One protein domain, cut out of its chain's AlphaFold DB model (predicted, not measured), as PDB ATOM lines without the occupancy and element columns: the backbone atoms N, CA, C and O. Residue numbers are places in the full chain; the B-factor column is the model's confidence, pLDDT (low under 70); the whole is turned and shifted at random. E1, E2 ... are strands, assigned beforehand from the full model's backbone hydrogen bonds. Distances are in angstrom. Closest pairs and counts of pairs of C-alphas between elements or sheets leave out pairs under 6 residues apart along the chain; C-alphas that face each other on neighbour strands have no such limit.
ATOM      1  N   ARG A 461      88.511 142.905 156.314       96.75
ATOM      2  CA  ARG A 461      88.728 141.569 156.864       96.75
ATOM      3  C   ARG A 461      88.371 140.513 155.836       96.75
ATOM      4  O   ARG A 461      87.533 140.747 154.968       96.75
ATOM      5  N   VAL A 462      88.972 139.339 155.967       97.56
ATOM      6  CA  VAL A 462      88.590 138.171 155.172       97.56
ATOM      7  C   VAL A 462      87.701 137.277 156.021       97.56
ATOM      8  O   VAL A 462      88.062 136.929 157.144       97.56
ATOM      9  N   ILE A 463      86.536 136.917 155.491       96.69
ATOM     10  CA  ILE A 463      85.694 135.855 156.046       96.69
ATOM     11  C   ILE A 463      85.853 134.600 155.191       96.69
ATOM     12  O   ILE A 463      86.069 134.691 153.981       96.69
ATOM     13  N   ILE A 464      85.754 133.435 155.821       95.81
ATOM     14  CA  ILE A 464      85.805 132.147 155.131       95.81
ATOM     15  C   ILE A 464      84.365 131.675 154.950       95.81
ATOM     16  O   ILE A 464      83.631 131.553 155.930       95.81
ATOM     17  N   ASP A 465      83.964 131.444 153.705       95.19
ATOM     18  CA  ASP A 465      82.724 130.750 153.364       95.19
ATOM     19  C   ASP A 465      83.059 129.286 153.055       95.19
ATOM     20  O   ASP A 465      83.654 128.978 152.021       95.19
ATOM     21  N   ASP A 466      82.714 128.398 153.984       90.38
ATOM     22  CA  ASP A 466      82.953 126.954 153.936       90.38
ATOM     23  C   ASP A 466      81.687 126.152 153.594       90.38
ATOM     24  O   ASP A 466      81.636 124.939 153.812       90.38
ATOM     25  N   SER A 467      80.674 126.808 153.013       90.75
ATOM     26  CA  SER A 467      79.438 126.147 152.568       90.75
ATOM     27  C   SER A 467      79.696 124.960 151.629       90.75
ATOM     28  O   SER A 467      78.940 123.988 151.647       90.75
ATOM     29  N   ASP A 468      80.799 125.000 150.871       88.69
ATOM     30  CA  ASP A 468      81.427 123.831 150.260       88.69
ATOM     31  C   ASP A 468      82.827 123.603 150.852       88.69
ATOM     32  O   ASP A 468      83.819 124.198 150.426       88.69
ATOM     33  N   ALA A 469      82.911 122.686 151.817       83.06
ATOM     34  CA  ALA A 469      84.146 122.350 152.525       83.06
ATOM     35  C   ALA A 469      85.260 121.777 151.624       83.06
ATOM     36  O   ALA A 469      86.400 121.642 152.069       83.06
ATOM     37  N   THR A 470      84.963 121.420 150.369       84.06
ATOM     38  CA  THR A 470      85.981 120.969 149.406       84.06
ATOM     39  C   THR A 470      86.634 122.119 148.641       84.06
ATOM     40  O   THR A 470      87.707 121.927 148.068       84.06
ATOM     41  N   LYS A 471      86.017 123.308 148.656       89.44
ATOM     42  CA  LYS A 471      86.487 124.511 147.961       89.44
ATOM     43  C   LYS A 471      86.051 125.807 148.673       89.44
ATOM     44  O   LYS A 471      85.264 126.577 148.114       89.44
ATOM     45  N   PRO A 472      86.531 126.055 149.905       94.06
ATOM     46  CA  PRO A 472      86.170 127.244 150.663       94.06
ATOM     47  C   PRO A 472      86.540 128.521 149.905       94.06
ATOM     48  O   PRO A 472      87.539 128.578 149.178       94.06
ATOM     49  N   VAL A 473      85.732 129.560 150.100       96.81
ATOM     50  CA  VAL A 473      85.913 130.866 149.468       96.81
ATOM     51  C   VAL A 473      86.367 131.877 150.512       96.81
ATOM     52  O   VAL A 473      85.665 132.151 151.485       96.81
ATOM     53  N   LEU A 474      87.536 132.468 150.292       97.88
ATOM     54  CA  LEU A 474      88.005 133.632 151.033       97.88
ATOM     55  C   LEU A 474      87.290 134.868 150.486       97.88
ATOM     56  O   LEU A 474      87.485 135.203 149.319       97.88
ATOM     57  N   LYS A 475      86.474 135.545 151.298       97.50
ATOM     58  CA  LYS A 475      85.706 136.733 150.890       97.50
ATOM     59  C   LYS A 475      86.202 137.980 151.609       97.50
ATOM     60  O   LYS A 475      86.180 138.041 152.839       97.50
ATOM     61  N   LEU A 476      86.615 138.987 150.847       97.62
ATOM     62  CA  LEU A 476      86.986 140.297 151.369       97.62
ATOM     63  C   LEU A 476      85.738 141.099 151.749       97.62
ATOM     64  O   LEU A 476      84.888 141.387 150.908       97.62
ATOM     65  N   ILE A 477      85.689 141.546 153.000       96.81
ATOM     66  CA  ILE A 477      84.713 142.508 153.504       96.81
ATOM     67  C   ILE A 477      85.464 143.779 153.897       96.81
ATOM     68  O   ILE A 477      86.230 143.773 154.860       96.81
ATOM     69  N   LEU A 478      85.249 144.857 153.144       96.25
ATOM     70  CA  LEU A 478      85.776 146.180 153.482       96.25
ATOM     71  C   LEU A 478      85.008 146.749 154.677       96.25
ATOM     72  O   LEU A 478      83.801 146.525 154.811       96.25
ATOM     73  N   ASP A 479      85.717 147.446 155.557       95.12
ATOM     74  CA  ASP A 479      85.096 148.085 156.713       95.12
ATOM     75  C   ASP A 479      84.300 149.336 156.290       95.12
ATOM     76  O   ASP A 479      84.556 149.895 155.216       95.12
ATOM     77  N   PRO A 480      83.325 149.792 157.104       93.62
ATOM     78  CA  PRO A 480      82.537 150.977 156.784       93.62
ATOM     79  C   PRO A 480      83.403 152.209 156.485       93.62
ATOM     80  O   PRO A 480      84.325 152.516 157.240       93.62
ATOM     81  N   GLY A 481      83.099 152.924 155.402       88.12
ATOM     82  CA  GLY A 481      83.881 154.060 154.898       88.12
ATOM     83  C   GLY A 481      84.990 153.688 153.905       88.12
ATOM     84  O   GLY A 481      85.569 154.578 153.284       88.12
ATOM     85  N   CYS A 482      85.280 152.396 153.722       92.69
ATOM     86  CA  CYS A 482      86.275 151.903 152.765       92.69
ATOM     87  C   CYS A 482      85.640 151.301 151.502       92.69
ATOM     88  O   CYS A 482      86.366 150.767 150.665       92.69
ATOM     89  N   GLU A 483      84.314 151.357 151.343       92.75
ATOM     90  CA  GLU A 483      83.553 150.615 150.325       92.75
ATOM     91  C   GLU A 483      83.945 150.983 148.888       92.75
ATOM     92  O   GLU A 483      83.883 150.136 147.993       92.75
ATOM     93  N   ASP A 484      84.399 152.221 148.696       90.81
ATOM     94  CA  ASP A 484      84.858 152.773 147.420       90.81
ATOM     95  C   ASP A 484      86.317 152.413 147.081       90.81
ATOM     96  O   ASP A 484      86.851 152.898 146.078       90.81
ATOM     97  N   SER A 485      86.991 151.598 147.902       94.44
ATOM     98  CA  SER A 485      88.376 151.195 147.641       94.44
ATOM     99  C   SER A 485      88.477 150.339 146.377       94.44
ATOM    100  O   SER A 485      87.758 149.354 146.195       94.44
ATOM    101  N   GLU A 486      89.432 150.684 145.523       96.44
ATOM    102  CA  GLU A 486      89.779 149.942 144.319       96.44
ATOM    103  C   GLU A 486      90.557 148.674 144.697       96.44
ATOM    104  O   GLU A 486      91.590 148.749 145.365       96.44
ATOM    105  N   ILE A 487      90.093 147.500 144.263       96.19
ATOM    106  CA  ILE A 487      90.817 146.244 144.494       96.19
ATOM    107  C   ILE A 487      92.063 146.196 143.605       96.19
ATOM    108  O   ILE A 487      91.984 146.339 142.386       96.19
ATOM    109  N   ILE A 488      93.222 145.953 144.216       95.44
ATOM    110  CA  ILE A 488      94.482 145.743 143.509       95.44
ATOM    111  C   ILE A 488      94.640 144.242 143.264       95.44
ATOM    112  O   ILE A 488      94.958 143.480 144.180       95.44
ATOM    113  N   LEU A 489      94.444 143.827 142.012       92.25
ATOM    114  CA  LEU A 489      94.704 142.454 141.580       92.25
ATOM    115  C   LEU A 489      96.200 142.097 141.725       92.25
ATOM    116  O   LEU A 489      97.062 142.980 141.629       92.25
ATOM    117  N   PRO A 490      96.535 140.818 141.971       91.69
ATOM    118  CA  PRO A 490      97.917 140.398 142.141       91.69
ATOM    119  C   PRO A 490      98.683 140.506 140.817       91.69
ATOM    120  O   PRO A 490      98.103 140.537 139.733       91.69
ATOM    121  N   GLY A 491     100.014 140.560 140.912       89.31
ATOM    122  CA  GLY A 491     100.887 140.494 139.740       89.31
ATOM    123  C   GLY A 491     100.923 139.091 139.124       89.31
ATOM    124  O   GLY A 491     100.048 138.263 139.345       89.31
ATOM    125  N   SER A 492     101.993 138.778 138.391       93.56
ATOM    126  CA  SER A 492     102.174 137.455 137.768       93.56
ATOM    127  C   SER A 492     102.367 136.306 138.766       93.56
ATOM    128  O   SER A 492     102.344 135.141 138.366       93.56
ATOM    129  N   THR A 493     102.603 136.604 140.047       93.56
ATOM    130  CA  THR A 493     102.852 135.600 141.084       93.56
ATOM    131  C   THR A 493     102.210 135.945 142.429       93.56
ATOM    132  O   THR A 493     102.012 137.114 142.762       93.56
ATOM    133  N   VAL A 494     101.924 134.904 143.217       93.00
ATOM    134  CA  VAL A 494     101.502 134.972 144.628       93.00
ATOM    135  C   VAL A 494     102.386 134.025 145.435       93.00
ATOM    136  O   VAL A 494     102.738 132.952 144.949       93.00
ATOM    137  N   VAL A 495     102.767 134.407 146.653       91.31
ATOM    138  CA  VAL A 495     103.602 133.577 147.533       91.31
ATOM    139  C   VAL A 495     102.782 133.120 148.731       91.31
ATOM    140  O   VAL A 495     102.172 133.949 149.401       91.31
ATOM    141  N   TYR A 496     102.794 131.815 149.004       92.31
ATOM    142  CA  TYR A 496     102.160 131.210 150.176       92.31
ATOM    143  C   TYR A 496     102.894 129.919 150.570       92.31
ATOM    144  O   TYR A 496     103.316 129.161 149.696       92.31
ATOM    145  N   ASP A 497     103.080 129.690 151.875       89.75
ATOM    146  CA  ASP A 497     103.799 128.536 152.453       89.75
ATOM    147  C   ASP A 497     105.135 128.223 151.735       89.75
ATOM    148  O   ASP A 497     105.381 127.110 151.279       89.75
ATOM    149  N   ASN A 498     105.978 129.252 151.545       88.44
ATOM    150  CA  ASN A 498     107.261 129.219 150.813       88.44
ATOM    151  C   ASN A 498     107.198 128.802 149.329       88.44
ATOM    152  O   ASN A 498     108.238 128.698 148.675       88.44
ATOM    153  N   ASN A 499     106.005 128.617 148.766       89.38
ATOM    154  CA  ASN A 499     105.805 128.334 147.352       89.38
ATOM    155  C   ASN A 499     105.491 129.619 146.582       89.38
ATOM    156  O   ASN A 499     104.784 130.500 147.068       89.38
ATOM    157  N   THR A 500     105.997 129.710 145.350       92.44
ATOM    158  CA  THR A 500     105.640 130.777 144.406       92.44
ATOM    159  C   THR A 500     104.654 130.227 143.387       92.44
ATOM    160  O   THR A 500     105.000 129.380 142.566       92.44
ATOM    161  N   TYR A 501     103.425 130.720 143.443       93.88
ATOM    162  CA  TYR A 501     102.343 130.376 142.535       93.88
ATOM    163  C   TYR A 501     102.331 131.340 141.350       93.88
ATOM    164  O   TYR A 501     102.602 132.530 141.510       93.88
ATOM    165  N   THR A 502     101.993 130.841 140.165       94.69
ATOM    166  CA  THR A 502     101.814 131.637 138.945       94.69
ATOM    167  C   THR A 502     100.350 132.023 138.781       94.69
ATOM    168  O   THR A 502      99.474 131.160 138.865       94.69
ATOM    169  N   VAL A 503     100.094 133.301 138.506       94.19
ATOM    170  CA  VAL A 503      98.761 133.840 138.214       94.19
ATOM    171  C   VAL A 503      98.569 133.911 136.700       94.19
ATOM    172  O   VAL A 503      99.317 134.601 136.008       94.19
ATOM    173  N   ASN A 504      97.565 133.205 136.183       90.06
ATOM    174  CA  ASN A 504      97.188 133.177 134.771       90.06
ATOM    175  C   ASN A 504      95.709 133.568 134.633       90.06
ATOM    176  O   ASN A 504      94.814 132.752 134.856       90.06
ATOM    177  N   GLY A 505      95.441 134.825 134.271       88.25
ATOM    178  CA  GLY A 505      94.080 135.364 134.315       88.25
ATOM    179  C   GLY A 505      93.565 135.388 135.756       88.25
ATOM    180  O   GLY A 505      94.192 135.989 136.621       88.25
ATOM    181  N   THR A 506      92.448 134.714 136.018       92.00
ATOM    182  CA  THR A 506      91.894 134.542 137.369       92.00
ATOM    183  C   THR A 506      92.450 133.326 138.109       92.00
ATOM    184  O   THR A 506      92.201 133.180 139.301       92.00
ATOM    185  N   ASP A 507      93.176 132.427 137.441       93.75
ATOM    186  CA  ASP A 507      93.650 131.181 138.045       93.75
ATOM    187  C   ASP A 507      95.035 131.343 138.680       93.75
ATOM    188  O   ASP A 507      95.974 131.842 138.061       93.75
ATOM    189  N   ILE A 508      95.178 130.846 139.906       94.38
ATOM    190  CA  ILE A 508      96.441 130.746 140.636       94.38
ATOM    191  C   ILE A 508      96.890 129.285 140.594       94.38
ATOM    192  O   ILE A 508      96.142 128.385 140.980       94.38
ATOM    193  N   THR A 509      98.109 129.032 140.121       92.88
ATOM    194  CA  THR A 509      98.612 127.681 139.837       92.88
ATOM    195  C   THR A 509      99.988 127.427 140.447       92.88
ATOM    196  O   THR A 509     100.819 128.328 140.513       92.88
ATOM    197  N   LEU A 510     100.257 126.184 140.847       91.44
ATOM    198  CA  LEU A 510     101.590 125.700 141.215       91.44
ATOM    199  C   LEU A 510     101.943 124.531 140.300       91.44
ATOM    200  O   LEU A 510     101.179 123.572 140.200       91.44
ATOM    201  N   SER A 511     103.072 124.618 139.593       87.25
ATOM    202  CA  SER A 511     103.507 123.584 138.634       87.25
ATOM    203  C   SER A 511     102.431 123.207 137.597       87.25
ATOM    204  O   SER A 511     102.317 122.051 137.193       87.25
ATOM    205  N   GLY A 512     101.617 124.184 137.174       83.38
ATOM    206  CA  GLY A 512     100.537 124.000 136.196       83.38
ATOM    207  C   GLY A 512      99.234 123.419 136.754       83.38
ATOM    208  O   GLY A 512      98.298 123.205 135.987       83.38
ATOM    209  N   ILE A 513      99.142 123.179 138.065       87.06
ATOM    210  CA  ILE A 513      97.933 122.679 138.727       87.06
ATOM    211  C   ILE A 513      97.256 123.831 139.475       87.06
ATOM    212  O   ILE A 513      97.923 124.620 140.145       87.06
ATOM    213  N   LYS A 514      95.931 123.936 139.346       90.06
ATOM    214  CA  LYS A 514      95.118 124.994 139.953       90.06
ATOM    215  C   LYS A 514      95.096 124.866 141.479       90.06
ATOM    216  O   LYS A 514      94.741 123.821 142.009       90.06
ATOM    217  N   ALA A 515      95.483 125.939 142.159       91.69
ATOM    218  CA  ALA A 515      95.491 126.056 143.614       91.69
ATOM    219  C   ALA A 515      94.340 126.938 144.113       91.69
ATOM    220  O   ALA A 515      93.699 126.613 145.109       91.69
ATOM    221  N   ALA A 516      94.033 128.015 143.385       94.56
ATOM    222  CA  ALA A 516      92.908 128.894 143.677       94.56
ATOM    223  C   ALA A 516      92.415 129.627 142.417       94.56
ATOM    224  O   ALA A 516      93.120 129.676 141.407       94.56
ATOM    225  N   THR A 517      91.221 130.213 142.476       95.62
ATOM    226  CA  THR A 517      90.682 131.114 141.443       95.62
ATOM    227  C   THR A 517      90.176 132.400 142.091       95.62
ATOM    228  O   THR A 517      89.420 132.347 143.056       95.62
ATOM    229  N   ILE A 518      90.579 133.547 141.548       96.31
ATOM    230  CA  ILE A 518      90.159 134.887 141.969       96.31
ATOM    231  C   ILE A 518      88.875 135.267 141.217       96.31
ATOM    232  O   ILE A 518      88.775 135.044 140.011       96.31
ATOM    233  N   SER A 519      87.892 135.853 141.896       95.69
ATOM    234  CA  SER A 519      86.699 136.404 141.245       95.69
ATOM    235  C   SER A 519      87.048 137.558 140.298       95.69
ATOM    236  O   SER A 519      88.080 138.216 140.423       95.69
ATOM    237  N   SER A 520      86.160 137.852 139.347       89.94
ATOM    238  CA  SER A 520      86.368 138.937 138.377       89.94
ATOM    239  C   SER A 520      86.468 140.328 139.012       89.94
ATOM    240  O   SER A 520      87.110 141.206 138.446       89.94
ATOM    241  N   ASP A 521      85.830 140.537 140.166       91.06
ATOM    242  CA  ASP A 521      85.918 141.777 140.946       91.06
ATOM    243  C   ASP A 521      87.080 141.775 141.959       91.06
ATOM    244  O   ASP A 521      87.303 142.767 142.652       91.06
ATOM    245  N   GLY A 522      87.824 140.666 142.050       93.44
ATOM    246  CA  GLY A 522      88.967 140.500 142.940       93.44
ATOM    247  C   GLY A 522      88.628 140.367 144.426       93.44
ATOM    248  O   GLY A 522      89.552 140.330 145.238       93.44
ATOM    249  N   LYS A 523      87.343 140.321 144.808       95.69
ATOM    250  CA  LYS A 523      86.903 140.296 146.215       95.69
ATOM    251  C   LYS A 523      86.770 138.896 146.800       95.69
ATOM    252  O   LYS A 523      86.641 138.766 148.015       95.69
ATOM    253  N   GLU A 524      86.837 137.858 145.975       97.06
ATOM    254  CA  GLU A 524      86.738 136.473 146.418       97.06
ATOM    255  C   GLU A 524      87.872 135.619 145.845       97.06
ATOM    256  O   GLU A 524      88.295 135.801 144.702       97.06
ATOM    257  N   VAL A 525      88.358 134.659 146.633       97.12
ATOM    258  CA  VAL A 525      89.315 133.639 146.188       97.12
ATOM    259  C   VAL A 525      88.783 132.266 146.570       97.12
ATOM    260  O   VAL A 525      88.675 131.941 147.748       97.12
ATOM    261  N   THR A 526      88.433 131.462 145.568       95.88
ATOM    262  CA  THR A 526      88.032 130.060 145.749       95.88
ATOM    263  C   THR A 526      89.284 129.198 145.839       95.88
ATOM    264  O   THR A 526      90.058 129.161 144.880       95.88
ATOM    265  N   CYS A 527      89.488 128.507 146.957       94.50
ATOM    266  CA  CYS A 527      90.681 127.699 147.212       94.50
ATOM    267  C   CYS A 527      90.403 126.215 146.943       94.50
ATOM    268  O   CYS A 527      89.449 125.665 147.478       94.50
ATOM    269  N   TYR A 528      91.248 125.547 146.154       91.38
ATOM    270  CA  TYR A 528      91.170 124.095 145.899       91.38
ATOM    271  C   TYR A 528      92.182 123.303 146.742       91.38
ATOM    272  O   TYR A 528      92.099 122.080 146.864       91.38
ATOM    273  N   VAL A 529      93.135 124.015 147.340       89.88
ATOM    274  CA  VAL A 529      94.111 123.519 148.310       89.88
ATOM    275  C   VAL A 529      94.220 124.467 149.484       89.88
ATOM    276  O   VAL A 529      93.664 125.562 149.428       89.88
ATOM    277  N   ASP A 530      94.939 124.054 150.526       91.12
ATOM    278  CA  ASP A 530      95.302 124.977 151.588       91.12
ATOM    279  C   ASP A 530      96.074 126.148 150.994       91.12
ATOM    280  O   ASP A 530      97.115 125.964 150.357       91.12
ATOM    281  N   PHE A 531      95.485 127.330 151.099       93.19
ATOM    282  CA  PHE A 531      95.950 128.506 150.406       93.19
ATOM    283  C   PHE A 531      95.613 129.759 151.206       93.19
ATOM    284  O   PHE A 531      94.454 130.022 151.549       93.19
ATOM    285  N   GLY A 532      96.650 130.538 151.491       94.00
ATOM    286  CA  GLY A 532      96.559 131.867 152.066       94.00
ATOM    287  C   GLY A 532      96.618 132.930 150.981       94.00
ATOM    288  O   GLY A 532      97.430 132.854 150.056       94.00
ATOM    289  N   TYR A 533      95.768 133.942 151.103       95.75
ATOM    290  CA  TYR A 533      95.711 135.039 150.151       95.75
ATOM    291  C   TYR A 533      95.603 136.389 150.856       95.75
ATOM    292  O   TYR A 533      94.769 136.588 151.742       95.75
ATOM    293  N   THR A 534      96.443 137.334 150.431       96.19
ATOM    294  CA  THR A 534      96.406 138.729 150.884       96.19
ATOM    295  C   THR A 534      95.701 139.577 149.839       96.19
ATOM    296  O   THR A 534      96.275 139.899 148.797       96.19
ATOM    297  N   PHE A 535      94.478 139.997 150.142       96.75
ATOM    298  CA  PHE A 535      93.794 141.027 149.376       96.75
ATOM    299  C   PHE A 535      94.502 142.364 149.578       96.75
ATOM    300  O   PHE A 535      94.885 142.709 150.696       96.75
ATOM    301  N   ARG A 536      94.664 143.122 148.494       96.81
ATOM    302  CA  ARG A 536      95.195 144.487 148.505       96.81
ATOM    303  C   ARG A 536      94.160 145.401 147.877       96.81
ATOM    304  O   ARG A 536      93.561 145.048 146.867       96.81
ATOM    305  N   PHE A 537      93.956 146.569 148.457       96.50
ATOM    306  CA  PHE A 537      92.983 147.535 147.964       96.50
ATOM    307  C   PHE A 537      93.463 148.949 148.262       96.50
ATOM    308  O   PHE A 537      94.281 149.155 149.156       96.50
ATOM    309  N   LYS A 538      93.020 149.909 147.457       96.19
ATOM    310  CA  LYS A 538      93.529 151.276 147.453       96.19
ATOM    311  C   LYS A 538      92.380 152.265 147.520       96.19
ATOM    312  O   LYS A 538      91.449 152.167 146.726       96.19
ATOM    313  N   ASP A 539      92.449 153.214 148.440       95.88
ATOM    314  CA  ASP A 539      91.452 154.281 148.517       95.88
ATOM    315  C   ASP A 539      91.669 155.359 147.432       95.88
ATOM    316  O   ASP A 539      92.583 155.289 146.600       95.88
ATOM    317  N   ARG A 540      90.820 156.395 147.441       94.06
ATOM    318  CA  ARG A 540      90.911 157.526 146.502       94.06
ATOM    319  C   ARG A 540      92.129 158.424 146.741       94.06
ATOM    320  O   ARG A 540      92.528 159.128 145.818       94.06
ATOM    321  N   ALA A 541      92.694 158.415 147.946       94.19
ATOM    322  CA  ALA A 541      93.905 159.151 148.299       94.19
ATOM    323  C   ALA A 541      95.187 158.395 147.903       94.19
ATOM    324  O   ALA A 541      96.272 158.979 147.875       94.19
ATOM    325  N   GLY A 542      95.062 157.116 147.546       93.88
ATOM    326  CA  GLY A 542      96.155 156.238 147.159       93.88
ATOM    327  C   GLY A 542      96.735 155.412 148.309       93.88
ATOM    328  O   GLY A 542      97.764 154.765 148.101       93.88
ATOM    329  N   ASN A 543      96.135 155.414 149.506       96.12
ATOM    330  CA  ASN A 543      96.584 154.545 150.595       96.12
ATOM    331  C   ASN A 543      96.238 153.092 150.295       96.12
ATOM    332  O   ASN A 543      95.166 152.797 149.775       96.12
ATOM    333  N   ILE A 544      97.145 152.175 150.642       96.62
ATOM    334  CA  ILE A 544      96.983 150.744 150.378       96.62
ATOM    335  C   ILE A 544      96.631 150.020 151.673       96.62
ATOM    336  O   ILE A 544      97.455 149.940 152.583       96.62
ATOM    337  N   GLY A 545      95.433 149.449 151.708       96.69
ATOM    338  CA  GLY A 545      94.984 148.496 152.713       96.69
ATOM    339  C   GLY A 545      95.280 147.056 152.308       96.69
ATOM    340  O   GLY A 545      95.416 146.734 151.119       96.69
ATOM    341  N   THR A 546      95.373 146.175 153.302       96.75
ATOM    342  CA  THR A 546      95.477 144.731 153.084       96.75
ATOM    343  C   THR A 546      94.584 143.952 154.041       96.75
ATOM    344  O   THR A 546      94.323 144.387 155.160       96.75
ATOM    345  N   ALA A 547      94.128 142.782 153.601       97.31
ATOM    346  CA  ALA A 547      93.437 141.817 154.448       97.31
ATOM    347  C   ALA A 547      93.876 140.405 154.056       97.31
ATOM    348  O   ALA A 547      93.855 140.053 152.878       97.31
ATOM    349  N   TYR A 548      94.295 139.606 155.034       96.62
ATOM    350  CA  TYR A 548      94.746 138.234 154.816       96.62
ATOM    351  C   TYR A 548      93.698 137.241 155.308       96.62
ATOM    352  O   TYR A 548      93.089 137.444 156.359       96.62
ATOM    353  N   GLY A 549      93.516 136.162 154.555       95.62
ATOM    354  CA  GLY A 549      92.756 134.999 154.984       95.62
ATOM    355  C   GLY A 549      93.388 133.721 154.463       95.62
ATOM    356  O   GLY A 549      94.159 133.739 153.505       95.62
ATOM    357  N   GLU A 550      93.049 132.613 155.106       95.44
ATOM    358  CA  GLU A 550      93.616 131.301 154.827       95.44
ATOM    359  C   GLU A 550      92.512 130.259 154.872       95.44
ATOM    360  O   GLU A 550      91.669 130.278 155.771       95.44
ATOM    361  N   SER A 551      92.479 129.377 153.875       92.69
ATOM    362  CA  SER A 551      91.405 128.389 153.743       92.69
ATOM    363  C   SER A 551      91.425 127.319 154.832       92.69
ATOM    364  O   SER A 551      90.383 126.732 155.107       92.69
TER     365      SER A 551
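What this domain is: This is residues 461 to 551 of the 562 residues of an uncharacterized protein of Clostridium sp. (UniProt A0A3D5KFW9). A seven-strand sheet, E1 - E2 - E8 - E7 - E6 - E5 - E4, curls like part of a barrel, and the hairpin of E9 and E10 lies across the open side between its edge strands E1 and E4, so that the barrel is nearly closed but irregular. The short strand E3 pairs beside one end of E9, making a second sheet, E3 - E9 - E10. The 91 printed residues hold ten named strands, E1 to E10 in chain order, and no named helix: the class is all strand, and both sheets are antiparallel. The whole is compact, with a radius of gyration of the C-alphas of 12.9 A and spans of 38 by 29 by 23 A.

How they stand to each other: Begin in the large, strongly twisted sheet with E1, residues 461 to 465, and E2, residues 473 to 478, a hairpin in which N 463 and O 475 are 2.9 A apart, within hydrogen-bond range. E2's other neighbour is E8, residues 524 to 527, with N 474 and O 525 at 2.8 A. From E8 step to E7, residues 513 to 518, with N 526 and O 517 at 2.8 A, then to E6, residues 507 to 510, with N 508 and O 516 at 2.8 A. E5, residues 499 to 504, has N 502 and O 509 at 2.8 A to E6, and N 501 and O 494 at 2.8 A to the edge strand E4, residues 493 to 496. E4 to E8 form a meander, each strand the antiparallel neighbour of the one before. Now look at E9, residues 532 to 538, and E10, residues 544 to 550, a hairpin with N 535 and O 547 at 2.8 A. E3, residues 486 to 488, is E9's other neighbour, with N 488 and O 536 at 2.8 A. The closest C-alphas of E1 and E10, Val 462 and Gly 549, are 5.2 A apart; those of E4 and E9, Tyr 496 and Gly 532, are 5.9 A apart. E3 and E8 are apart.

Where its parts are: Find C-alpha 461 at (88.728, 141.569, 156.864), where E1 begins. E2 is 15.8 A from first to last C-alpha, E5 16.0 A and E7 14.8 A. E9 begins at C-alpha 532, (96.559, 131.867, 152.066), and is 20.2 A long, as is E10, which ends at C-alpha 550, (93.616, 131.301, 154.827).

The domain as a whole: The two C-alphas farthest apart, those of Gly 481 and Ser 511, are 39.7 A apart. The printed part, residues 461 to 551, has no cut. No link is long; E1 to E2 and E2 to E3 are short, and the others are tight. The mean pLDDT of the printed part is 93.4, and no printed residue is under 70.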